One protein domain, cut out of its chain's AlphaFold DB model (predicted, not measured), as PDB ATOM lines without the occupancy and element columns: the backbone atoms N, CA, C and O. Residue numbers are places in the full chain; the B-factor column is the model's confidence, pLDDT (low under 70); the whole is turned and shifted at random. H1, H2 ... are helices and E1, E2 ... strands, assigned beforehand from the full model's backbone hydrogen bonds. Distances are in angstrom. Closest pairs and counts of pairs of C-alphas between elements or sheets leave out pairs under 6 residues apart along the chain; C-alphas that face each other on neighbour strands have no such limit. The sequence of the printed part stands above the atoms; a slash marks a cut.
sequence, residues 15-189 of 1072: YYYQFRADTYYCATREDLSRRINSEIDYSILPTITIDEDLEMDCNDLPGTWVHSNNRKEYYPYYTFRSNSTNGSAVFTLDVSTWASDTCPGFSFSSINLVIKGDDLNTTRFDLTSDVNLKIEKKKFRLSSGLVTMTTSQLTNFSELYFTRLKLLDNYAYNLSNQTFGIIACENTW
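What this domain is: This is residues 15 to 189 of the 1072 residues of an uncharacterized protein of Tritrichomonas foetus (UniProt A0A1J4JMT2). The chain is wound in stacked turns, a solenoid with a twisted wall of nine strands and, across from E5 and E7, a smaller parallel sheet of E4, E6, E8 and E10. E9, E11 and E12 each bend round a corner of the stack; the hairpin E1 and E2 with H1 caps one end, and E13 is at the other. The printed part has 175 residues, mostly strand, with named elements in the order E1 E2 H1 E3 E4 E5 E6 E7 E8 E9 E10 E11 H2 E12 E13. The large sheet, mixed, runs E2 E1 E3 E5 E7 E9 E11 E12 E13. The whole is compact, with a radius of gyration of the C-alphas of 15.9 A and spans of 45 by 44 by 28 A.

How they stand to each other: Begin in the large sheet at E7, residues 105 to 109. Its parallel neighbours are E5, residues 77 to 82, and E9, residues 119 to 127; look at N 80 and O 107, and at N 106 and O 124, each 2.8 A apart and within hydrogen-bond range. After E9 come, in parallel, E11, residues 141 to 150, E12, residues 159 to 168, and the edge strand E13, residues 182 to 185; N 125 and O 146, N 147 and O 164, and N 160 and O 182 are each at 2.8 A. Beside E5 find parallel E3, residues 47 to 50, with N 48 and O 79 at 2.7 A. Antiparallel to E3 is E1, residues 15 to 19, with N 18 and O 47 at 2.8 A; E1 forms a hairpin with the edge strand E2, residues 22 to 26, with N 24 and O 17 at 2.8 A. H1, residues 29 to 38, is on one face of this sheet, two layers, a helix over a sheet: its height is 9.3 A, and it runs along E1 at 3 degrees on the local plane. E2, H1 and E3 form a split strand-helix-strand unit, with E1 between its parallel strands, and a right-handed crossover. E11, H2, residues 151 to 154, and E12 form an unsplit unit, also right-handed; the closest C-alphas of H2 and E12, Thr 151 and Leu 167, are 6.2 A apart. The smaller sheet runs E4, residues 54 to 57, E6, residues 90 to 94, E8, residues 112 to 116, and E10, residues 132 to 135; N 92 and O 54, N 114 and O 91, and N 134 and O 113 are each at 2.8 A. H2 only grazes it, with residues 152 to 154. In H1 every O i to N i+4 pair is within hydrogen-bond range; H2 is too short for one, and its single O i to N i+3 pair is not within range.

Where its parts are: Find C-alpha 15, where E1 begins, at (106.673, 129.555, 129.623), and C-alpha 185, where E13 ends, at (122.491, 161.665, 128.781). E12 spans 18.9 A, E9 17.7 A, E11 17.4 A, E5 16.7 A and H1 14.2 A. E9 bends by 101 degrees at residue 123, E11 by 114 at 145 and E12 by 108 at 163.

The domain as a whole: The two C-alphas farthest apart, those of Ser 38 and Ser 176, are 47.8 A apart. The printed part has no cut; the links E4 to E5 and E12 to E13 are long. The mean pLDDT of the printed part is 77.6; look for values under 70 at residues 63 to 75 and 169 to 177, among others.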
ATOM      1  N   TYR A  15     105.529 128.712 129.280       83.75
ATOM      2  CA  TYR A  15     106.673 129.555 129.623       83.75
ATOM      3  C   TYR A  15     107.791 128.715 130.230       83.75
ATOM      4  O   TYR A  15     107.539 127.806 131.023       83.75
ATOM      5  N   TYR A  16     109.037 129.042 129.906       84.31
ATOM      6  CA  TYR A  16     110.207 128.383 130.474       84.31
ATOM      7  C   TYR A  16     110.998 129.376 131.307       84.31
ATOM      8  O   TYR A  16     111.424 130.418 130.818       84.31
ATOM      9  N   TYR A  17     111.200 129.028 132.570       85.06
ATOM     10  CA  TYR A  17     112.022 129.761 133.518       85.06
ATOM     11  C   TYR A  17     113.365 129.043 133.637       85.06
ATOM     12  O   TYR A  17     113.415 127.893 134.079       85.06
ATOM     13  N   GLN A  18     114.445 129.695 133.214       82.06
ATOM     14  CA  GLN A  18     115.803 129.186 133.342       82.06
ATOM     15  C   GLN A  18     116.570 130.031 134.354       82.06
ATOM     16  O   GLN A  18     116.764 131.232 134.167       82.06
ATOM     17  N   PHE A  19     117.044 129.379 135.409       79.06
ATOM     18  CA  PHE A  19     117.879 130.001 136.424       79.06
ATOM     19  C   PHE A  19     119.093 129.110 136.678       79.06
ATOM     20  O   PHE A  19     118.960 127.948 137.064       79.06
ATOM     21  N   ARG A  20     120.294 129.642 136.417       74.69
ATOM     22  CA  ARG A  20     121.550 128.869 136.401       74.69
ATOM     23  C   ARG A  20     121.460 127.701 135.397       74.69
ATOM     24  O   ARG A  20     121.176 127.924 134.222       74.69
ATOM     25  N   ALA A  21     121.715 126.468 135.841       69.25
ATOM     26  CA  ALA A  21     121.676 125.269 134.999       69.25
ATOM     27  C   ALA A  21     120.283 124.615 134.918       69.25
ATOM     28  O   ALA A  21     120.090 123.696 134.122       69.25
ATOM     29  N   ASP A  22     119.318 125.077 135.716       75.25
ATOM     30  CA  ASP A  22     118.006 124.449 135.805       75.25
ATOM     31  C   ASP A  22     116.999 125.171 134.908       75.25
ATOM     32  O   ASP A  22     116.841 126.393 134.951       75.25
ATOM     33  N   THR A  23     116.302 124.401 134.072       80.12
ATOM     34  CA  THR A  23     115.199 124.889 133.238       80.12
ATOM     35  C   THR A  23     113.896 124.276 133.702       80.12
ATOM     36  O   THR A  23     113.739 123.052 133.774       80.12
ATOM     37  N   TYR A  24     112.924 125.135 133.954       82.56
ATOM     38  CA  TYR A  24     111.633 124.742 134.453       82.56
ATOM     39  C   TYR A  24     110.508 125.183 133.523       82.56
ATOM     40  O   TYR A  24     110.447 126.331 133.103       82.56
ATOM     41  N   TYR A  25     109.587 124.264 133.248       85.00
ATOM     42  CA  TYR A  25     108.346 124.562 132.538       85.00
ATOM     43  C   TYR A  25     107.304 125.121 133.514       85.00
ATOM     44  O   TYR A  25     107.123 124.567 134.607       85.00
ATOM     45  N   CYS A  26     106.633 126.192 133.103       83.44
ATOM     46  CA  CYS A  26     105.557 126.878 133.806       83.44
ATOM     47  C   CYS A  26     104.316 126.873 132.902       83.44
ATOM     48  O   CYS A  26     104.333 127.435 131.807       83.44
ATOM     49  N   ALA A  27     103.242 126.227 133.360       78.50
ATOM     50  CA  ALA A  27     102.046 126.003 132.543       78.50
ATOM     51  C   ALA A  27     101.100 127.218 132.475       78.50
ATOM     52  O   ALA A  27     100.232 127.262 131.611       78.50
ATOM     53  N   THR A  28     101.224 128.178 133.401       83.44
ATOM     54  CA  THR A  28     100.424 129.414 133.417       83.44
ATOM     55  C   THR A  28     101.284 130.619 133.797       83.44
ATOM     56  O   THR A  28     102.358 130.466 134.391       83.44
ATOM     57  N   ARG A  29     100.785 131.830 133.513       84.50
ATOM     58  CA  ARG A  29     101.406 133.087 133.958       84.50
ATOM     59  C   ARG A  29     101.557 133.129 135.481       84.50
ATOM     60  O   ARG A  29     102.611 133.537 135.963       84.50
ATOM     61  N   GLU A  30     100.551 132.700 136.252       82.88
ATOM     62  CA  GLU A  30     100.667 132.699 137.720       82.88
ATOM     63  C   GLU A  30     101.736 131.723 138.214       82.88
ATOM     64  O   GLU A  30     102.355 131.966 139.248       82.88
ATOM     65  N   ASP A  31     101.956 130.615 137.501       83.00
ATOM     66  CA  ASP A  31     103.011 129.660 137.834       83.00
ATOM     67  C   ASP A  31     104.402 130.252 137.578       83.00
ATOM     68  O   ASP A  31     105.276 130.161 138.439       83.00
ATOM     69  N   LEU A  32     104.574 130.951 136.447       85.38
ATOM     70  CA  LEU A  32     105.792 131.697 136.124       85.38
ATOM     71  C   LEU A  32     106.067 132.802 137.156       85.38
ATOM     72  O   LEU A  32     107.155 132.847 137.726       85.38
ATOM     73  N   SER A  33     105.073 133.647 137.443       82.31
ATOM     74  CA  SER A  33     105.187 134.741 138.418       82.31
ATOM     75  C   SER A  33     105.517 134.223 139.823       82.31
ATOM     76  O   SER A  33     106.392 134.762 140.501       82.31
ATOM     77  N   ARG A  34     104.891 133.122 140.263       81.94
ATOM     78  CA  ARG A  34     105.203 132.507 141.564       81.94
ATOM     79  C   ARG A  34     106.657 132.051 141.639       81.94
ATOM     80  O   ARG A  34     107.278 132.204 142.686       81.94
ATOM     81  N   ARG A  35     107.187 131.509 140.542       82.50
ATOM     82  CA  ARG A  35     108.558 130.996 140.469       82.50
ATOM     83  C   ARG A  35     109.599 132.099 140.490       82.50
ATOM     84  O   ARG A  35     110.527 132.034 141.292       82.50
ATOM     85  N   ILE A  36     109.368 133.135 139.683       81.00
ATOM     86  CA  ILE A  36     110.155 134.370 139.685       81.00
ATOM     87  C   ILE A  36     110.247 134.931 141.111       81.00
ATOM     88  O   ILE A  36     111.331 135.280 141.564       81.00
ATOM     89  N   ASN A  37     109.137 134.929 141.854       73.75
ATOM     90  CA  ASN A  37     109.091 135.432 143.225       73.75
ATOM     91  C   ASN A  37     109.661 134.474 144.295       73.75
ATOM     92  O   ASN A  37     109.866 134.896 145.432       73.75
ATOM     93  N   SER A  38     109.910 133.198 143.973       73.12
ATOM     94  CA  SER A  38     110.393 132.195 144.939       73.12
ATOM     95  C   SER A  38     111.903 131.932 144.899       73.12
ATOM     96  O   SER A  38     112.457 131.483 145.899       73.12
ATOM     97  N   GLU A  39     112.565 132.203 143.772       64.00
ATOM     98  CA  GLU A  39     113.972 131.846 143.512       64.00
ATOM     99  C   GLU A  39     114.803 133.087 143.128       64.00
ATOM    100  O   GLU A  39     115.379 133.162 142.047       64.00
ATOM    101  N   ILE A  40     114.841 134.098 144.006       61.03
ATOM    102  CA  ILE A  40     115.552 135.362 143.742       61.03
ATOM    103  C   ILE A  40     116.971 135.312 144.323       61.03
ATOM    104  O   ILE A  40     117.153 135.261 145.541       61.03
ATOM    105  N   ASP A  41     117.972 135.406 143.449       58.44
ATOM    106  CA  ASP A  41     119.335 135.823 143.787       58.44
ATOM    107  C   ASP A  41     119.524 137.257 143.280       58.44
ATOM    108  O   ASP A  41     119.342 137.543 142.102       58.44
ATOM    109  N   TYR A  42     119.874 138.191 144.160       58.75
ATOM    110  CA  TYR A  42     119.953 139.614 143.806       58.75
ATOM    111  C   TYR A  42     121.120 139.964 142.862       58.75
ATOM    112  O   TYR A  42     121.232 141.117 142.445       58.75
ATOM    113  N   SER A  43     121.979 138.989 142.539       57.56
ATOM    114  CA  SER A  43     123.138 139.129 141.646       57.56
ATOM    115  C   SER A  43     122.961 138.490 140.261       57.56
ATOM    116  O   SER A  43     123.662 138.873 139.328       57.56
ATOM    117  N   ILE A  44     122.023 137.549 140.102       64.75
ATOM    118  CA  ILE A  44     121.767 136.822 138.851       64.75
ATOM    119  C   ILE A  44     120.255 136.796 138.659       64.75
ATOM    120  O   ILE A  44     119.540 136.329 139.538       64.75
ATOM    121  N   LEU A  45     119.761 137.282 137.522       77.75
ATOM    122  CA  LEU A  45     118.342 137.226 137.178       77.75
ATOM    123  C   LEU A  45     118.101 136.168 136.080       77.75
ATOM    124  O   LEU A  45     119.013 135.845 135.319       77.75
ATOM    125  N   PRO A  46     116.911 135.550 136.044       82.44
ATOM    126  CA  PRO A  46     116.616 134.403 135.191       82.44
ATOM    127  C   PRO A  46     116.407 134.780 133.718       82.44
ATOM    128  O   PRO A  46     115.999 135.892 133.378       82.44
ATOM    129  N   THR A  47     116.599 133.789 132.847       85.94
ATOM    130  CA  THR A  47     116.170 133.832 131.446       85.94
ATOM    131  C   THR A  47     114.768 133.240 131.322       85.94
ATOM    132  O   THR A  47     114.514 132.111 131.745       85.94
ATOM    133  N   ILE A  48     113.854 133.985 130.711       88.38
ATOM    134  CA  ILE A  48     112.471 133.599 130.459       88.38
ATOM    135  C   ILE A  48     112.312 133.372 128.959       88.38
ATOM    136  O   ILE A  48     112.528 134.270 128.148       88.38
ATOM    137  N   THR A  49     111.950 132.149 128.581       87.25
ATOM    138  CA  THR A  49     111.627 131.816 127.188       87.25
ATOM    139  C   THR A  49     110.118 131.666 127.035       87.25
ATOM    140  O   THR A  49     109.501 130.919 127.798       87.25
ATOM    141  N   ILE A  50     109.528 132.395 126.087       86.50
ATOM    142  CA  ILE A  50     108.084 132.410 125.833       86.50
ATOM    143  C   ILE A  50     107.759 131.774 124.477       86.50
ATOM    144  O   ILE A  50     108.383 132.096 123.469       86.50
ATOM    145  N   ASP A  51     106.764 130.888 124.465       78.50
ATOM    146  CA  ASP A  51     106.262 130.237 123.243       78.50
ATOM    147  C   ASP A  51     104.843 130.710 122.864       78.50
ATOM    148  O   ASP A  51     104.303 130.322 121.830       78.50
ATOM    149  N   GLU A  52     104.235 131.558 123.695       80.62
ATOM    150  CA  GLU A  52     102.931 132.194 123.495       80.62
ATOM    151  C   GLU A  52     102.959 133.631 124.036       80.62
ATOM    152  O   GLU A  52     103.900 134.014 124.740       80.62
ATOM    153  N   ASP A  53     101.946 134.429 123.695       86.62
ATOM    154  CA  ASP A  53     101.874 135.831 124.107       86.62
ATOM    155  C   ASP A  53     101.834 135.955 125.636       86.62
ATOM    156  O   ASP A  53     101.011 135.330 126.309       86.62
ATOM    157  N   LEU A  54     102.711 136.793 126.186       88.06
ATOM    158  CA  LEU A  54     102.848 136.998 127.624       88.06
ATOM    159  C   LEU A  54     102.768 138.485 127.949       88.06
ATOM    160  O   LEU A  54     103.547 139.282 127.434       88.06
ATOM    161  N   GLU A  55     101.862 138.848 128.852       90.19
ATOM    162  CA  GLU A  55     101.777 140.189 129.428       90.19
ATOM    163  C   GLU A  55     102.171 140.142 130.905       90.19
ATOM    164  O   GLU A  55     101.578 139.391 131.688       90.19
ATOM    165  N   MET A  56     103.177 140.936 131.276       87.44
ATOM    166  CA  MET A  56     103.650 141.071 132.652       87.44
ATOM    167  C   MET A  56     103.672 142.535 133.076       87.44
ATOM    168  O   MET A  56     104.146 143.402 132.343       87.44
ATOM    169  N   ASP A  57     103.178 142.778 134.287       85.38
ATOM    170  CA  ASP A  57     103.333 144.053 134.977       85.38
ATOM    171  C   ASP A  57     104.769 144.143 135.512       85.38
ATOM    172  O   ASP A  57     105.310 143.141 135.989       85.38
ATOM    173  N   CYS A  58     105.405 145.315 135.472       81.50
ATOM    174  CA  CYS A  58     106.724 145.461 136.086       81.50
ATOM    175  C   CYS A  58     106.713 145.097 137.591       81.50
ATOM    176  O   CYS A  58     107.685 144.543 138.096       81.50
ATOM    177  N   ASN A  59     105.602 145.299 138.308       77.12
ATOM    178  CA  ASN A  59     105.454 144.870 139.704       77.12
ATOM    179  C   ASN A  59     105.452 143.339 139.886       77.12
ATOM    180  O   ASN A  59     105.725 142.862 140.989       77.12
ATOM    181  N   ASP A  60     105.166 142.564 138.831       77.69
ATOM    182  CA  ASP A  60     105.268 141.098 138.854       77.69
ATOM    183  C   ASP A  60     106.726 140.615 138.752       77.69
ATOM    184  O   ASP A  60     106.997 139.425 138.945       77.69
ATOM    185  N   LEU A  61     107.657 141.524 138.440       82.12
ATOM    186  CA  LEU A  61     109.081 141.270 138.283       82.12
ATOM    187  C   LEU A  61     109.839 141.933 139.443       82.12
ATOM    188  O   LEU A  61     110.038 143.149 139.443       82.12
ATOM    189  N   PRO A  62     110.272 141.167 140.458       71.06
ATOM    190  CA  PRO A  62     110.902 141.730 141.638       71.06
ATOM    191  C   PRO A  62     112.174 142.490 141.252       71.06
ATOM    192  O   PRO A  62     113.100 141.938 140.650       71.06
ATOM    193  N   GLY A  63     112.197 143.774 141.612       62.28
ATOM    194  CA  GLY A  63     113.347 144.651 141.446       62.28
ATOM    195  C   GLY A  63     114.500 144.269 142.370       62.28
ATOM    196  O   GLY A  63     114.306 143.815 143.501       62.28
ATOM    197  N   THR A  64     115.727 144.489 141.912       58.28
ATOM    198  CA  THR A  64     116.918 144.320 142.744       58.28
ATOM    199  C   THR A  64     117.135 145.577 143.593       58.28
ATOM    200  O   THR A  64     117.363 146.673 143.087       58.28
ATOM    201  N   TRP A  65     117.087 145.439 144.922       49.94
ATOM    202  CA  TRP A  65     117.485 146.509 145.848       49.94
ATOM    203  C   TRP A  65     119.017 146.555 145.951       49.94
ATOM    204  O   TRP A  65     119.612 146.250 146.983       49.94
ATOM    205  N   VAL A  66     119.694 146.898 144.854       50.72
ATOM    206  CA  VAL A  66     121.138 147.150 144.911       50.72
ATOM    207  C   VAL A  66     121.339 148.569 145.433       50.72
ATOM    208  O   VAL A  66     121.019 149.556 144.758       50.72
ATOM    209  N   HIS A  67     121.853 148.676 146.664       45.12
ATOM    210  CA  HIS A  67     122.269 149.946 147.259       45.12
ATOM    211  C   HIS A  67     123.135 150.730 146.265       45.12
ATOM    212  O   HIS A  67     124.044 150.151 145.674       45.12
ATOM    213  N   SER A  68     122.894 152.040 146.127       46.75
ATOM    214  CA  SER A  68     123.560 152.951 145.174       46.75
ATOM    215  C   SER A  68     125.082 152.788 145.067       46.75
ATOM    216  O   SER A  68     125.647 153.024 144.006       46.75
ATOM    217  N   ASN A  69     125.744 152.345 146.139       40.53
ATOM    218  CA  ASN A  69     127.196 152.181 146.211       40.53
ATOM    219  C   ASN A  69     127.725 150.855 145.617       40.53
ATOM    220  O   ASN A  69     128.896 150.808 145.250       40.53
ATOM    221  N   ASN A  70     126.891 149.811 145.489       42.94
ATOM    222  CA  ASN A  70     127.264 148.473 144.984       42.94
ATOM    223  C   ASN A  70     126.762 148.200 143.557       42.94
ATOM    224  O   ASN A  70     126.905 147.097 143.040       42.94
ATOM    225  N   ARG A  71     126.164 149.199 142.903       47.59
ATOM    226  CA  ARG A  71     125.607 149.055 141.550       47.59
ATOM    227  C   ARG A  71     126.678 148.906 140.450       47.59
ATOM    228  O   ARG A  71     126.330 148.591 139.321       47.59
ATOM    229  N   LYS A  72     127.957 149.074 140.813       45.12
ATOM    230  CA  LYS A  72     129.137 149.135 139.932       45.12
ATOM    231  C   LYS A  72     129.517 147.831 139.214       45.12
ATOM    232  O   LYS A  72     130.314 147.904 138.288       45.12
ATOM    233  N   GLU A  73     129.009 146.669 139.632       46.78
ATOM    234  CA  GLU A  73     129.561 145.374 139.183       46.78
ATOM    235  C   GLU A  73     128.568 144.424 138.486       46.78
ATOM    236  O   GLU A  73     129.029 143.491 137.838       46.78
ATOM    237  N   TYR A  74     127.241 144.625 138.567       55.12
ATOM    238  CA  TYR A  74     126.311 143.529 138.218       55.12
ATOM    239  C   TYR A  74     125.154 143.848 137.250       55.12
ATOM    240  O   TYR A  74     124.635 142.892 136.687       55.12
ATOM    241  N   TYR A  75     124.740 145.117 137.042       63.38
ATOM    242  CA  TYR A  75     123.563 145.533 136.222       63.38
ATOM    243  C   TYR A  75     122.500 144.431 136.018       63.38
ATOM    244  O   TYR A  75     122.262 144.030 134.881       63.38
ATOM    245  N   PRO A  76     121.902 143.871 137.083       72.25
ATOM    246  CA  PRO A  76     121.124 142.643 136.965       72.25
ATOM    247  C   PRO A  76     119.895 142.856 136.071       72.25
ATOM    248  O   PRO A  76     119.126 143.800 136.277       72.25
ATOM    249  N   TYR A  77     119.696 141.962 135.100       81.12
ATOM    250  CA  TYR A  77     118.629 142.065 134.105       81.12
ATOM    251  C   TYR A  77     117.936 140.724 133.837       81.12
ATOM    252  O   TYR A  77     118.573 139.675 133.851       81.12
ATOM    253  N   TYR A  78     116.632 140.759 133.568       86.62
ATOM    254  CA  TYR A  78     115.903 139.606 133.042       86.62
ATOM    255  C   TYR A  78     116.159 139.471 131.543       86.62
ATOM    256  O   TYR A  78     116.034 140.453 130.810       86.62
ATOM    257  N   THR A  79     116.442 138.257 131.075       88.25
ATOM    258  CA  THR A  79     116.519 137.969 129.636       88.25
ATOM    259  C   THR A  79     115.198 137.385 129.165       88.25
ATOM    260  O   THR A  79     114.773 136.355 129.681       88.25
ATOM    261  N   PHE A  80     114.573 137.981 128.157       89.81
ATOM    262  CA  PHE A  80     113.375 137.463 127.504       89.81
ATOM    263  C   PHE A  80     113.694 137.052 126.069       89.81
ATOM    264  O   PHE A  80     114.267 137.827 125.300       89.81
ATOM    265  N   ARG A  81     113.302 135.832 125.698       88.94
ATOM    266  CA  ARG A  81     113.464 135.310 124.335       88.94
ATOM    267  C   ARG A  81     112.298 134.429 123.904       88.94
ATOM    268  O   ARG A  81     111.540 133.958 124.747       88.94
ATOM    269  N   SER A  82     112.166 134.176 122.608       83.94
ATOM    270  CA  SER A  82     111.163 133.258 122.050       83.94
ATOM    271  C   SER A  82     111.837 132.116 121.290       83.94
ATOM    272  O   SER A  82     112.802 132.354 120.569       83.94
ATOM    273  N   ASN A  83     111.317 130.887 121.415       70.75
ATOM    274  CA  ASN A  83     111.754 129.740 120.598       70.75
ATOM    275  C   ASN A  83     110.946 129.587 119.297       70.75
ATOM    276  O   ASN A  83     111.211 128.672 118.514       70.75
ATOM    277  N   SER A  84     109.933 130.428 119.061       57.78
ATOM    278  CA  SER A  84     109.054 130.274 117.902       57.78
ATOM    279  C   SER A  84     109.806 130.515 116.590       57.78
ATOM    280  O   SER A  84     110.223 131.629 116.281       57.78
ATOM    281  N   THR A  85     109.927 129.463 115.777       49.94
ATOM    282  CA  THR A  85     110.524 129.512 114.433       49.94
ATOM    283  C   THR A  85     109.566 130.046 113.359       49.94
ATOM    284  O   THR A  85     109.985 130.223 112.221       49.94
ATOM    285  N   ASN A  86     108.286 130.290 113.682       46.28
ATOM    286  CA  ASN A  86     107.273 130.817 112.759       46.28
ATOM    287  C   ASN A  86     106.397 131.864 113.467       46.28
ATOM    288  O   ASN A  86     105.345 131.541 114.014       46.28
ATOM    289  N   GLY A  87     106.833 133.125 113.415       56.72
ATOM    290  CA  GLY A  87     106.181 134.259 114.072       56.72
ATOM    291  C   GLY A  87     106.613 134.386 115.531       56.72
ATOM    292  O   GLY A  87     106.307 133.521 116.347       56.72
ATOM    293  N   SER A  88     107.351 135.448 115.856       65.81
ATOM    294  CA  SER A  88     107.860 135.687 117.208       65.81
ATOM    295  C   SER A  88     106.706 135.911 118.191       65.81
ATOM    296  O   SER A  88     105.794 136.687 117.893       65.81
ATOM    297  N   ALA A  89     106.738 135.257 119.355       79.88
ATOM    298  CA  ALA A  89     105.753 135.486 120.415       79.88
ATOM    299  C   ALA A  89     105.749 136.963 120.855       79.88
ATOM    300  O   ALA A  89     106.794 137.632 120.814       79.88
ATOM    301  N   VAL A  90     104.581 137.486 121.244       88.38
ATOM    302  CA  VAL A  90     104.448 138.871 121.706       88.38
ATOM    303  C   VAL A  90     104.674 138.939 123.212       88.38
ATOM    304  O   VAL A  90     103.896 138.398 123.995       88.38
ATOM    305  N   PHE A  91     105.712 139.657 123.631       91.50
ATOM    306  CA  PHE A  91     105.896 140.022 125.030       91.50
ATOM    307  C   PHE A  91     105.385 141.443 125.257       91.50
ATOM    308  O   PHE A  91     105.848 142.383 124.613       91.50
ATOM    309  N   THR A  92     104.441 141.602 126.179       92.75
ATOM    310  CA  THR A  92     103.927 142.902 126.605       92.75
ATOM    311  C   THR A  92     104.461 143.237 127.993       92.75
ATOM    312  O   THR A  92     104.106 142.576 128.970       92.75
ATOM    313  N   LEU A  93     105.279 144.284 128.078       91.38
ATOM    314  CA  LEU A  93     105.721 144.867 129.341       91.38
ATOM    315  C   LEU A  93     104.786 146.026 129.708       91.38
ATOM    316  O   LEU A  93     104.791 147.064 129.040       91.38
ATOM    317  N   ASP A  94     103.979 145.842 130.752       88.94
ATOM    318  CA  ASP A  94     103.100 146.882 131.286       88.94
ATOM    319  C   ASP A  94     103.779 147.615 132.450       88.94
ATOM    320  O   ASP A  94     104.047 147.042 133.507       88.94
ATOM    321  N   VAL A  95     104.075 148.900 132.246       87.19
ATOM    322  CA  VAL A  95     104.689 149.789 133.245       87.19
ATOM    323  C   VAL A  95     103.689 150.803 133.816       87.19
ATOM    324  O   VAL A  95     104.073 151.731 134.522       87.19
ATOM    325  N   SER A  96     102.391 150.661 133.526       82.38
ATOM    326  CA  SER A  96     101.359 151.650 133.877       82.38
ATOM    327  C   SER A  96     101.044 151.766 135.375       82.38
ATOM    328  O   SER A  96     100.533 152.794 135.822       82.38
ATOM    329  N   THR A  97     101.344 150.735 136.157       70.69
ATOM    330  CA  THR A  97     101.026 150.604 137.593       70.69
ATOM    331  C   THR A  97     102.262 150.737 138.490       70.69
ATOM    332  O   THR A  97     102.175 150.564 139.708       70.69
ATOM    333  N   TRP A  98     103.426 151.005 137.905       68.56
ATOM    334  CA  TRP A  98     104.711 150.965 138.591       68.56
ATOM    335  C   TRP A  98     105.020 152.268 139.358       68.56
ATOM    336  O   TRP A  98     104.669 153.370 138.935       68.56
ATOM    337  N   ALA A  99     105.676 152.136 140.517       59.78
ATOM    338  CA  ALA A  99     106.174 153.251 141.321       59.78
ATOM    339  C   ALA A  99     107.642 153.532 140.971       59.78
ATOM    340  O   ALA A  99     108.464 152.624 141.044       59.78
ATOM    341  N   SER A 100     107.976 154.784 140.641       55.81
ATOM    342  CA  SER A 100     109.326 155.201 140.238       55.81
ATOM    343  C   SER A 100     110.428 154.616 141.140       55.81
ATOM    344  O   SER A 100     110.366 154.797 142.355       55.81
ATOM    345  N   ASP A 101     111.426 153.969 140.528       56.91
ATOM    346  CA  ASP A 101     112.676 153.394 141.078       56.91
ATOM    347  C   ASP A 101     112.733 151.889 141.432       56.91
ATOM    348  O   ASP A 101     113.742 151.445 141.983       56.91
ATOM    349  N   THR A 102     111.729 151.068 141.097       59.47
ATOM    350  CA  THR A 102     111.766 149.617 141.420       59.47
ATOM    351  C   THR A 102     111.835 148.644 140.236       59.47
ATOM    352  O   THR A 102     111.913 147.440 140.477       59.47
ATOM    353  N   CYS A 103     111.828 149.109 138.981       72.50
ATOM    354  CA  CYS A 103     111.787 148.210 137.820       72.50
ATOM    355  C   CYS A 103     113.182 147.597 137.529       72.50
ATOM    356  O   CYS A 103     114.176 148.331 137.534       72.50
ATOM    357  N   PRO A 104     113.303 146.269 137.309       79.75
ATOM    358  CA  PRO A 104     114.587 145.602 137.054       79.75
ATOM    359  C   PRO A 104     115.142 145.919 135.657       79.75
ATOM    360  O   PRO A 104     114.462 146.544 134.848       79.75
ATOM    361  N   GLY A 105     116.380 145.493 135.369       84.94
ATOM    362  CA  GLY A 105     116.954 145.521 134.018       84.94
ATOM    363  C   GLY A 105     116.302 144.511 133.069       84.94
ATOM    364  O   GLY A 105     115.776 143.489 133.520       84.94
ATOM    365  N   PHE A 106     116.391 144.756 131.760       89.62
ATOM    366  CA  PHE A 106     115.841 143.891 130.715       89.62
ATOM    367  C   PHE A 106     116.803 143.693 129.537       89.62
ATOM    368  O   PHE A 106     117.451 144.638 129.094       89.62
ATOM    369  N   SER A 107     116.835 142.473 128.999       91.19
ATOM    370  CA  SER A 107     117.420 142.131 127.700       91.19
ATOM    371  C   SER A 107     116.408 141.322 126.893       91.19
ATOM    372  O   SER A 107     115.776 140.405 127.424       91.19
ATOM    373  N   PHE A 108     116.232 141.668 125.622       91.25
ATOM    374  CA  PHE A 108     115.252 141.058 124.729       91.25
ATOM    375  C   PHE A 108     115.924 140.527 123.465       91.25
ATOM    376  O   PHE A 108     116.720 141.230 122.844       91.25
ATOM    377  N   SER A 109     115.556 139.309 123.058       87.94
ATOM    378  CA  SER A 109     116.008 138.711 121.795       87.94
ATOM    379  C   SER A 109     114.924 137.898 121.093       87.94
ATOM    380  O   SER A 109     114.132 137.219 121.744       87.94
ATOM    381  N   SER A 110     114.857 137.977 119.760       85.31
ATOM    382  CA  SER A 110     113.943 137.176 118.926       85.31
ATOM    383  C   SER A 110     112.450 137.257 119.297       85.31
ATOM    384  O   SER A 110     111.713 136.281 119.139       85.31
ATOM    385  N   ILE A 111     111.969 138.405 119.790       87.94
ATOM    386  CA  ILE A 111     110.573 138.612 120.228       87.94
ATOM    387  C   ILE A 111     109.908 139.828 119.563       87.94
ATOM    388  O   ILE A 111     110.575 140.759 119.112       87.94
ATOM    389  N   ASN A 112     108.570 139.850 119.560       90.38
ATOM    390  CA  ASN A 112     107.797 141.069 119.313       90.38
ATOM    391  C   ASN A 112     107.537 141.761 120.661       90.38
ATOM    392  O   ASN A 112     106.748 141.266 121.466       90.38
ATOM    393  N   LEU A 113     108.197 142.886 120.924       92.12
ATOM    394  CA  LEU A 113     108.104 143.604 122.196       92.12
ATOM    395  C   LEU A 113     107.056 144.719 122.116       92.12
ATOM    396  O   LEU A 113     107.166 145.622 121.285       92.12
ATOM    397  N   VAL A 114     106.070 144.695 123.012       93.44
ATOM    398  CA  VAL A 114     105.089 145.770 123.202       93.44
ATOM    399  C   VAL A 114     105.289 146.411 124.571       93.44
ATOM    400  O   VAL A 114     105.264 145.722 125.586       93.44
ATOM    401  N   ILE A 115     105.445 147.733 124.616       92.31
ATOM    402  CA  ILE A 115     105.545 148.481 125.878       92.31
ATOM    403  C   ILE A 115     104.265 149.292 126.093       92.31
ATOM    404  O   ILE A 115     103.898 150.114 125.241       92.31
ATOM    405  N   LYS A 116     103.600 149.072 127.237       90.62
ATOM    406  CA  LYS A 116     102.426 149.839 127.684       90.62
ATOM    407  C   LYS A 116     102.783 150.721 128.872       90.62
ATOM    408  O   LYS A 116     103.431 150.262 129.801       90.62
ATOM    409  N   GLY A 117     102.308 151.965 128.873       86.81
ATOM    410  CA  GLY A 117     102.565 152.937 129.942       86.81
ATOM    411  C   GLY A 117     103.187 154.233 129.423       86.81
ATOM    412  O   GLY A 117     103.220 154.457 128.213       86.81
ATOM    413  N   ASP A 118     103.607 155.107 130.341       85.75
ATOM    414  CA  ASP A 118     104.135 156.448 130.028       85.75
ATOM    415  C   ASP A 118     105.651 156.589 130.261       85.75
ATOM    416  O   ASP A 118     106.305 157.310 129.510       85.75
ATOM    417  N   ASP A 119     106.209 155.922 131.275       86.94
ATOM    418  CA  ASP A 119     107.614 156.063 131.690       86.94
ATOM    419  C   ASP A 119     108.156 154.724 132.220       86.94
ATOM    420  O   ASP A 119     107.439 153.999 132.915       86.94
ATOM    421  N   LEU A 120     109.413 154.408 131.907       87.12
ATOM    422  CA  LEU A 120     110.170 153.284 132.450       87.12
ATOM    423  C   LEU A 120     111.544 153.773 132.932       87.12
ATOM    424  O   LEU A 120     112.376 154.160 132.115       87.12
ATOM    425  N   ASN A 121     111.807 153.675 134.243       83.31
ATOM    426  CA  ASN A 121     113.156 153.815 134.814       83.31
ATOM    427  C   ASN A 121     113.725 152.427 135.121       83.31
ATOM    428  O   ASN A 121     113.131 151.674 135.898       83.31
ATOM    429  N   THR A 122     114.872 152.087 134.543       80.69
ATOM    430  CA  THR A 122     115.505 150.770 134.698       80.69
ATOM    431  C   THR A 122     117.034 150.871 134.752       80.69
ATOM    432  O   THR A 122     117.627 151.902 134.466       80.69
ATOM    433  N   THR A 123     117.723 149.805 135.153       75.25
ATOM    434  CA  THR A 123     119.195 149.780 135.198       75.25
ATOM    435  C   THR A 123     119.836 149.400 133.863       75.25
ATOM    436  O   THR A 123     120.945 149.857 133.588       75.25
ATOM    437  N   ARG A 124     119.153 148.594 133.040       84.12
ATOM    438  CA  ARG A 124     119.650 148.068 131.760       84.12
ATOM    439  C   ARG A 124     118.489 147.811 130.802       84.12
ATOM    440  O   ARG A 124     117.449 147.327 131.244       84.12
ATOM    441  N   PHE A 125     118.659 148.125 129.524       90.12
ATOM    442  CA  PHE A 125     117.661 147.901 128.484       90.12
ATOM    443  C   PHE A 125     118.339 147.530 127.157       90.12
ATOM    444  O   PHE A 125     118.788 148.406 126.417       90.12
ATOM    445  N   ASP A 126     118.402 146.230 126.865       91.62
ATOM    446  CA  ASP A 126     119.062 145.702 125.669       91.62
ATOM    447  C   ASP A 126     118.067 145.104 124.671       91.62
ATOM    448  O   ASP A 126     117.184 144.324 125.036       91.62
ATOM    449  N   LEU A 127     118.259 145.433 123.396       90.44
ATOM    450  CA  LEU A 127     117.522 144.912 122.252       90.44
ATOM    451  C   LEU A 127     118.509 144.385 121.205       90.44
ATOM    452  O   LEU A 127     119.366 145.130 120.725       90.44
ATOM    453  N   THR A 128     118.356 143.129 120.783       84.75
ATOM    454  CA  THR A 128     118.993 142.644 119.548       84.75
ATOM    455  C   THR A 128     118.328 143.276 118.331       84.75
ATOM    456  O   THR A 128     117.185 143.741 118.372       84.75
ATOM    457  N   SER A 129     119.012 143.201 117.192       81.06
ATOM    458  CA  SER A 129     118.492 143.637 115.894       81.06
ATOM    459  C   SER A 129     117.243 142.879 115.413       81.06
ATOM    460  O   SER A 129     116.509 143.408 114.583       81.06
ATOM    461  N   ASP A 130     116.965 141.680 115.933       82.25
ATOM    462  CA  ASP A 130     115.802 140.860 115.565       82.25
ATOM    463  C   ASP A 130     114.552 141.105 116.439       82.25
ATOM    464  O   ASP A 130     113.507 140.489 116.211       82.25
ATOM    465  N   VAL A 131     114.620 142.027 117.409       86.62
ATOM    466  CA  VAL A 131     113.455 142.452 118.197       86.62
ATOM    467  C   VAL A 131     112.646 143.505 117.447       86.62
ATOM    468  O   VAL A 131     113.137 144.587 117.114       86.62
ATOM    469  N   ASN A 132     111.358 143.228 117.261       87.12
ATOM    470  CA  ASN A 132     110.402 144.192 116.726       87.12
ATOM    471  C   ASN A 132     109.729 144.946 117.880       87.12
ATOM    472  O   ASN A 132     108.886 144.394 118.590       87.12
ATOM    473  N   LEU A 133     110.133 146.199 118.076       89.75
ATOM    474  CA  LEU A 133     109.659 147.059 119.155       89.75
ATOM    475  C   LEU A 133     108.422 147.859 118.729       89.75
ATOM    476  O   LEU A 133     108.434 148.561 117.720       89.75
ATOM    477  N   LYS A 134     107.381 147.833 119.563       90.69
ATOM    478  CA  LYS A 134     106.208 148.699 119.453       90.69
ATOM    479  C   LYS A 134     105.904 149.363 120.794       90.69
ATOM    480  O   LYS A 134     105.634 148.695 121.787       90.69
ATOM    481  N   ILE A 135     105.849 150.688 120.801       89.56
ATOM    482  CA  ILE A 135     105.449 151.469 121.974       89.56
ATOM    483  C   ILE A 135     103.996 151.914 121.795       89.56
ATOM    484  O   ILE A 135     103.649 152.530 120.786       89.56
ATOM    485  N   GLU A 136     103.115 151.570 122.739       86.56
ATOM    486  CA  GLU A 136     101.676 151.832 122.594       86.56
ATOM    487  C   GLU A 136     101.349 153.334 122.667       86.56
ATOM    488  O   GLU A 136     100.510 153.839 121.912       86.56
ATOM    489  N   LYS A 137     102.042 154.073 123.539       81.25
ATOM    490  CA  LYS A 137     101.880 155.523 123.681       81.25
ATOM    491  C   LYS A 137     102.930 156.293 122.887       81.25
ATOM    492  O   LYS A 137     104.123 156.063 123.003       81.25
ATOM    493  N   LYS A 138     102.477 157.319 122.159       75.38
ATOM    494  CA  LYS A 138     103.340 158.203 121.348       75.38
ATOM    495  C   LYS A 138     104.320 159.080 122.147       75.38
ATOM    496  O   LYS A 138     105.172 159.705 121.531       75.38
ATOM    497  N   LYS A 139     104.139 159.216 123.464       83.38
ATOM    498  CA  LYS A 139     104.947 160.073 124.352       83.38
ATOM    499  C   LYS A 139     105.544 159.255 125.497       83.38
ATOM    500  O   LYS A 139     105.263 159.528 126.657       83.38
ATOM    501  N   PHE A 140     106.259 158.198 125.150       89.06
ATOM    502  CA  PHE A 140     106.901 157.325 126.120       89.06
ATOM    503  C   PHE A 140     108.303 157.827 126.472       89.06
ATOM    504  O   PHE A 140     109.060 158.231 125.580       89.06
ATOM    505  N   ARG A 141     108.640 157.771 127.762       89.25
ATOM    506  CA  ARG A 141     109.969 158.082 128.292       89.25
ATOM    507  C   ARG A 141     110.667 156.805 128.757       89.25
ATOM    508  O   ARG A 141     110.106 156.041 129.531       89.25
ATOM    509  N   LEU A 142     111.897 156.588 128.300       90.19
ATOM    510  CA  LEU A 142     112.792 155.562 128.838       90.19
ATOM    511  C   LEU A 142     113.958 156.250 129.551       90.19
ATOM    512  O   LEU A 142     114.633 157.071 128.937       90.19
ATOM    513  N   SER A 143     114.206 155.912 130.814       87.50
ATOM    514  CA  SER A 143     115.418 156.279 131.556       87.50
ATOM    515  C   SER A 143     116.169 155.007 131.945       87.50
ATOM    516  O   SER A 143     115.597 154.113 132.574       87.50
ATOM    517  N   SER A 144     117.428 154.870 131.520       84.25
ATOM    518  CA  SER A 144     118.210 153.662 131.799       84.25
ATOM    519  C   SER A 144     119.696 153.897 132.062       84.25
ATOM    520  O   SER A 144     120.319 154.781 131.485       84.25
ATOM    521  N   GLY A 145     120.307 153.074 132.915       76.81
ATOM    522  CA  GLY A 145     121.758 153.100 133.129       76.81
ATOM    523  C   GLY A 145     122.547 152.674 131.884       76.81
ATOM    524  O   GLY A 145     123.471 153.374 131.473       76.81
ATOM    525  N   LEU A 146     122.160 151.554 131.269       81.38
ATOM    526  CA  LEU A 146     122.764 151.004 130.053       81.38
ATOM    527  C   LEU A 146     121.681 150.724 129.011       81.38
ATOM    528  O   LEU A 146     120.708 150.036 129.304       81.38
ATOM    529  N   VAL A 147     121.881 151.218 127.795       88.94
ATOM    530  CA  VAL A 147     120.979 151.015 126.665       88.94
ATOM    531  C   VAL A 147     121.757 150.413 125.505       88.94
ATOM    532  O   VAL A 147     122.720 151.023 125.049       88.94
ATOM    533  N   THR A 148     121.304 149.270 124.997       91.31
ATOM    534  CA  THR A 148     121.841 148.651 123.776       91.31
ATOM    535  C   THR A 148     120.709 148.464 122.779       91.31
ATOM    536  O   THR A 148     119.725 147.797 123.089       91.31
ATOM    537  N   MET A 149     120.801 149.056 121.591       90.50
ATOM    538  CA  MET A 149     119.773 148.903 120.553       90.50
ATOM    539  C   MET A 149     120.295 149.297 119.178       90.50
ATOM    540  O   MET A 149     121.371 149.870 119.049       90.50
ATOM    541  N   THR A 150     119.501 149.045 118.142       86.31
ATOM    542  CA  THR A 150     119.781 149.554 116.796       86.31
ATOM    543  C   THR A 150     119.287 150.985 116.593       86.31
ATOM    544  O   THR A 150     118.300 151.420 117.197       86.31
ATOM    545  N   THR A 151     119.901 151.697 115.647       82.12
ATOM    546  CA  THR A 151     119.480 153.042 115.215       82.12
ATOM    547  C   THR A 151     118.013 153.081 114.754       82.12
ATOM    548  O   THR A 151     117.307 154.058 114.995       82.12
ATOM    549  N   SER A 152     117.496 151.996 114.163       80.94
ATOM    550  CA  SER A 152     116.076 151.893 113.788       80.94
ATOM    551  C   SER A 152     115.137 151.697 114.981       80.94
ATOM    552  O   SER A 152     113.979 152.092 114.907       80.94
ATOM    553  N   GLN A 153     115.572 151.030 116.049       87.25
ATOM    554  CA  GLN A 153     114.743 150.859 117.247       87.25
ATOM    555  C   GLN A 153     114.673 152.167 118.035       87.25
ATOM    556  O   GLN A 153     113.606 152.509 118.549       87.25
ATOM    557  N   LEU A 154     115.769 152.927 118.039       88.06
ATOM    558  CA  LEU A 154     115.898 154.224 118.693       88.06
ATOM    559  C   LEU A 154     114.823 155.238 118.258       88.06
ATOM    560  O   LEU A 154     114.339 156.005 119.087       88.06
ATOM    561  N   THR A 155     114.374 155.209 116.998       85.69
ATOM    562  CA  THR A 155     113.324 156.116 116.487       85.69
ATOM    563  C   THR A 155     111.938 155.879 117.097       85.69
ATOM    564  O   THR A 155     111.062 156.736 116.966       85.69
ATOM    565  N   ASN A 156     111.707 154.748 117.777       87.00
ATOM    566  CA  ASN A 156     110.425 154.470 118.432       87.00
ATOM    567  C   ASN A 156     110.233 155.277 119.720       87.00
ATOM    568  O   ASN A 156     109.097 155.447 120.166       87.00
ATOM    569  N   PHE A 157     111.318 155.774 120.321       88.94
ATOM    570  CA  PHE A 157     111.272 156.514 121.574       88.94
ATOM    571  C   PHE A 157     111.090 158.009 121.317       88.94
ATOM    572  O   PHE A 157     111.848 158.634 120.576       88.94
ATOM    573  N   SER A 158     110.092 158.609 121.972       89.12
ATOM    574  CA  SER A 158     109.939 160.066 121.979       89.12
ATOM    575  C   SER A 158     110.918 160.750 122.926       89.12
ATOM    576  O   SER A 158     111.339 161.868 122.639       89.12
ATOM    577  N   GLU A 159     111.264 160.093 124.037       91.88
ATOM    578  CA  GLU A 159     112.258 160.557 125.003       91.88
ATOM    579  C   GLU A 159     113.090 159.363 125.500       91.88
ATOM    580  O   GLU A 159     112.542 158.408 126.054       91.88
ATOM    581  N   LEU A 160     114.405 159.421 125.303       92.56
ATOM    582  CA  LEU A 160     115.377 158.449 125.787       92.56
ATOM    583  C   LEU A 160     116.439 159.162 126.620       92.56
ATOM    584  O   LEU A 160     117.155 160.036 126.130       92.56
ATOM    585  N   TYR A 161     116.572 158.723 127.863       89.69
ATOM    586  CA  TYR A 161     117.566 159.183 128.810       89.69
ATOM    587  C   TYR A 161     118.487 158.033 129.209       89.69
ATOM    588  O   TYR A 161     118.009 156.950 129.550       89.69
ATOM    589  N   PHE A 162     119.804 158.246 129.161       87.44
ATOM    590  CA  PHE A 162     120.764 157.176 129.446       87.44
ATOM    591  C   PHE A 162     122.031 157.634 130.177       87.44
ATOM    592  O   PHE A 162     122.375 158.810 130.152       87.44
ATOM    593  N   THR A 163     122.762 156.706 130.803       78.62
ATOM    594  CA  THR A 163     124.164 156.938 131.223       78.62
ATOM    595  C   THR A 163     125.149 156.313 130.234       78.62
ATOM    596  O   THR A 163     126.177 156.908 129.913       78.62
ATOM    597  N   ARG A 164     124.826 155.131 129.697       82.62
ATOM    598  CA  ARG A 164     125.601 154.447 128.659       82.62
ATOM    599  C   ARG A 164     124.692 154.051 127.500       82.62
ATOM    600  O   ARG A 164     123.684 153.390 127.728       82.62
ATOM    601  N   LEU A 165     125.051 154.439 126.283       88.69
ATOM    602  CA  LEU A 165     124.350 154.071 125.056       88.69
ATOM    603  C   LEU A 165     125.304 153.322 124.136       88.69
ATOM    604  O   LEU A 165     126.367 153.843 123.805       88.69
ATOM    605  N   LYS A 166     124.881 152.143 123.688       90.12
ATOM    606  CA  LYS A 166     125.494 151.414 122.592       90.12
ATOM    607  C   LYS A 166     124.521 151.291 121.422       90.12
ATOM    608  O   LYS A 166     123.424 150.749 121.576       90.12
ATOM    609  N   LEU A 167     124.942 151.772 120.256       87.25
ATOM    610  CA  LEU A 167     124.209 151.632 119.001       87.25
ATOM    611  C   LEU A 167     124.813 150.509 118.153       87.25
ATOM    612  O   LEU A 167     125.978 150.576 117.764       87.25
ATOM    613  N   LEU A 168     124.004 149.477 117.899       79.12
ATOM    614  CA  LEU A 168     124.322 148.332 117.044       79.12
ATOM    615  C   LEU A 168     123.826 148.619 115.620       79.12
ATOM    616  O   LEU A 168     122.648 148.939 115.438       79.12
ATOM    617  N   ASP A 169     124.659 148.487 114.594       69.88
ATOM    618  CA  ASP A 169     124.239 148.836 113.236       69.88
ATOM    619  C   ASP A 169     123.643 147.641 112.467       69.88
ATOM    620  O   ASP A 169     124.272 146.601 112.288       69.88
ATOM    621  N   ASN A 170     122.415 147.801 111.947       52.56
ATOM    622  CA  ASN A 170     121.839 146.927 110.914       52.56
ATOM    623  C   ASN A 170     120.803 147.698 110.057       52.56
ATOM    624  O   ASN A 170     119.665 147.919 110.484       52.56
ATOM    625  N   TYR A 171     121.179 148.132 108.846       57.50
ATOM    626  CA  TYR A 171     120.294 148.877 107.930       57.50
ATOM    627  C   TYR A 171     119.387 147.952 107.108       57.50
ATOM    628  O   TYR A 171     119.645 147.679 105.938       57.50
ATOM    629  N   ALA A 172     118.271 147.511 107.697       41.47
ATOM    630  CA  ALA A 172     117.221 146.786 106.969       41.47
ATOM    631  C   ALA A 172     116.080 147.684 106.438       41.47
ATOM    632  O   ALA A 172     115.236 147.214 105.675       41.47
ATOM    633  N   TYR A 173     116.031 148.973 106.802       51.59
ATOM    634  CA  TYR A 173     114.916 149.861 106.453       51.59
ATOM    635  C   TYR A 173     115.370 151.251 106.003       51.59
ATOM    636  O   TYR A 173     116.275 151.853 106.572       51.59
ATOM    637  N   ASN A 174     114.687 151.784 104.988       54.56
ATOM    638  CA  ASN A 174     114.862 153.152 104.513       54.56
ATOM    639  C   ASN A 174     114.281 154.128 105.559       54.56
ATOM    640  O   ASN A 174     113.083 154.417 105.554       54.56
ATOM    641  N   LEU A 175     115.126 154.579 106.490       62.47
ATOM    642  CA  LEU A 175     114.777 155.462 107.614       62.47
ATOM    643  C   LEU A 175     114.619 156.939 107.215       62.47
ATOM    644  O   LEU A 175     114.296 157.763 108.064       62.47
ATOM    645  N   SER A 176     114.781 157.274 105.932       60.12
ATOM    646  CA  SER A 176     114.795 158.650 105.401       60.12
ATOM    647  C   SER A 176     113.566 159.517 105.734       60.12
ATOM    648  O   SER A 176     113.633 160.735 105.597       60.12
ATOM    649  N   ASN A 177     112.460 158.924 106.203       61.16
ATOM    650  CA  ASN A 177     111.236 159.633 106.603       61.16
ATOM    651  C   ASN A 177     110.958 159.634 108.123       61.16
ATOM    652  O   ASN A 177     109.875 160.057 108.534       61.16
ATOM    653  N   GLN A 178     111.866 159.125 108.960       71.31
ATOM    654  CA  GLN A 178     111.694 159.084 110.418       71.31
ATOM    655  C   GLN A 178     112.498 160.192 111.110       71.31
ATOM    656  O   GLN A 178     113.507 160.655 110.592       71.31
ATOM    657  N   THR A 179     112.043 160.624 112.287       76.19
ATOM    658  CA  THR A 179     112.728 161.622 113.123       76.19
ATOM    659  C   THR A 179     113.008 161.027 114.492       76.19
ATOM    660  O   THR A 179     112.108 160.424 115.078       76.19
ATOM    661  N   PHE A 180     114.209 161.242 115.021       84.38
ATOM    662  CA  PHE A 180     114.522 160.881 116.399       84.38
ATOM    663  C   PHE A 180     113.775 161.775 117.399       84.38
ATOM    664  O   PHE A 180     113.515 162.951 117.132       84.38
ATOM    665  N   GLY A 181     113.414 161.193 118.544       84.81
ATOM    666  CA  GLY A 181     112.908 161.925 119.702       84.81
ATOM    667  C   GLY A 181     114.010 162.681 120.452       84.81
ATOM    668  O   GLY A 181     115.110 162.895 119.944       84.81
ATOM    669  N   ILE A 182     113.720 163.084 121.688       90.75
ATOM    670  CA  ILE A 182     114.720 163.661 122.593       90.75
ATOM    671  C   ILE A 182     115.613 162.528 123.086       90.75
ATOM    672  O   ILE A 182     115.135 161.625 123.766       90.75
ATOM    673  N   ILE A 183     116.900 162.584 122.767       92.88
ATOM    674  CA  ILE A 183     117.891 161.602 123.204       92.88
ATOM    675  C   ILE A 183     118.940 162.359 124.009       92.88
ATOM    676  O   ILE A 183     119.580 163.270 123.486       92.88
ATOM    677  N   ALA A 184     119.091 162.041 125.291       90.62
ATOM    678  CA  ALA A 184     119.974 162.792 126.175       90.62
ATOM    679  C   ALA A 184     120.627 161.911 127.238       90.62
ATOM    680  O   ALA A 184     120.038 160.967 127.754       90.62
ATOM    681  N   CYS A 185     121.848 162.259 127.620       84.62
ATOM    682  CA  CYS A 185     122.491 161.665 128.781       84.62
ATOM    683  C   CYS A 185     121.852 162.212 130.079       84.62
ATOM    684  O   CYS A 185     121.737 163.429 130.250       84.62
ATOM    685  N   GLU A 186     121.452 161.340 131.008       75.00
ATOM    686  CA  GLU A 186     120.846 161.708 132.297       75.00
ATOM    687  C   GLU A 186     121.799 161.417 133.469       75.00
ATOM    688  O   GLU A 186     122.283 160.303 133.668       75.00
ATOM    689  N   ASN A 187     122.069 162.460 134.264       61.59
ATOM    690  CA  ASN A 187     123.050 162.470 135.355       61.59
ATOM    691  C   ASN A 187     122.491 161.866 136.652       61.59
ATOM    692  O   ASN A 187     122.343 162.564 137.659       61.59
ATOM    693  N   THR A 188     122.167 160.580 136.650       51.44
ATOM    694  CA  THR A 188     121.676 159.891 137.855       51.44
ATOM    695  C   THR A 188     122.777 159.135 138.619       51.44
ATOM    696  O   THR A 188     122.539 158.700 139.747       51.44
ATOM    697  N   TRP A 189     124.005 159.039 138.076       47.59
ATOM    698  CA  TRP A 189     125.056 158.127 138.564       47.59
ATOM    699  C   TRP A 189     126.457 158.755 138.587       47.59
ATOM    700  O   TRP A 189     126.796 159.579 137.748       47.59
TER     701      TRP A 189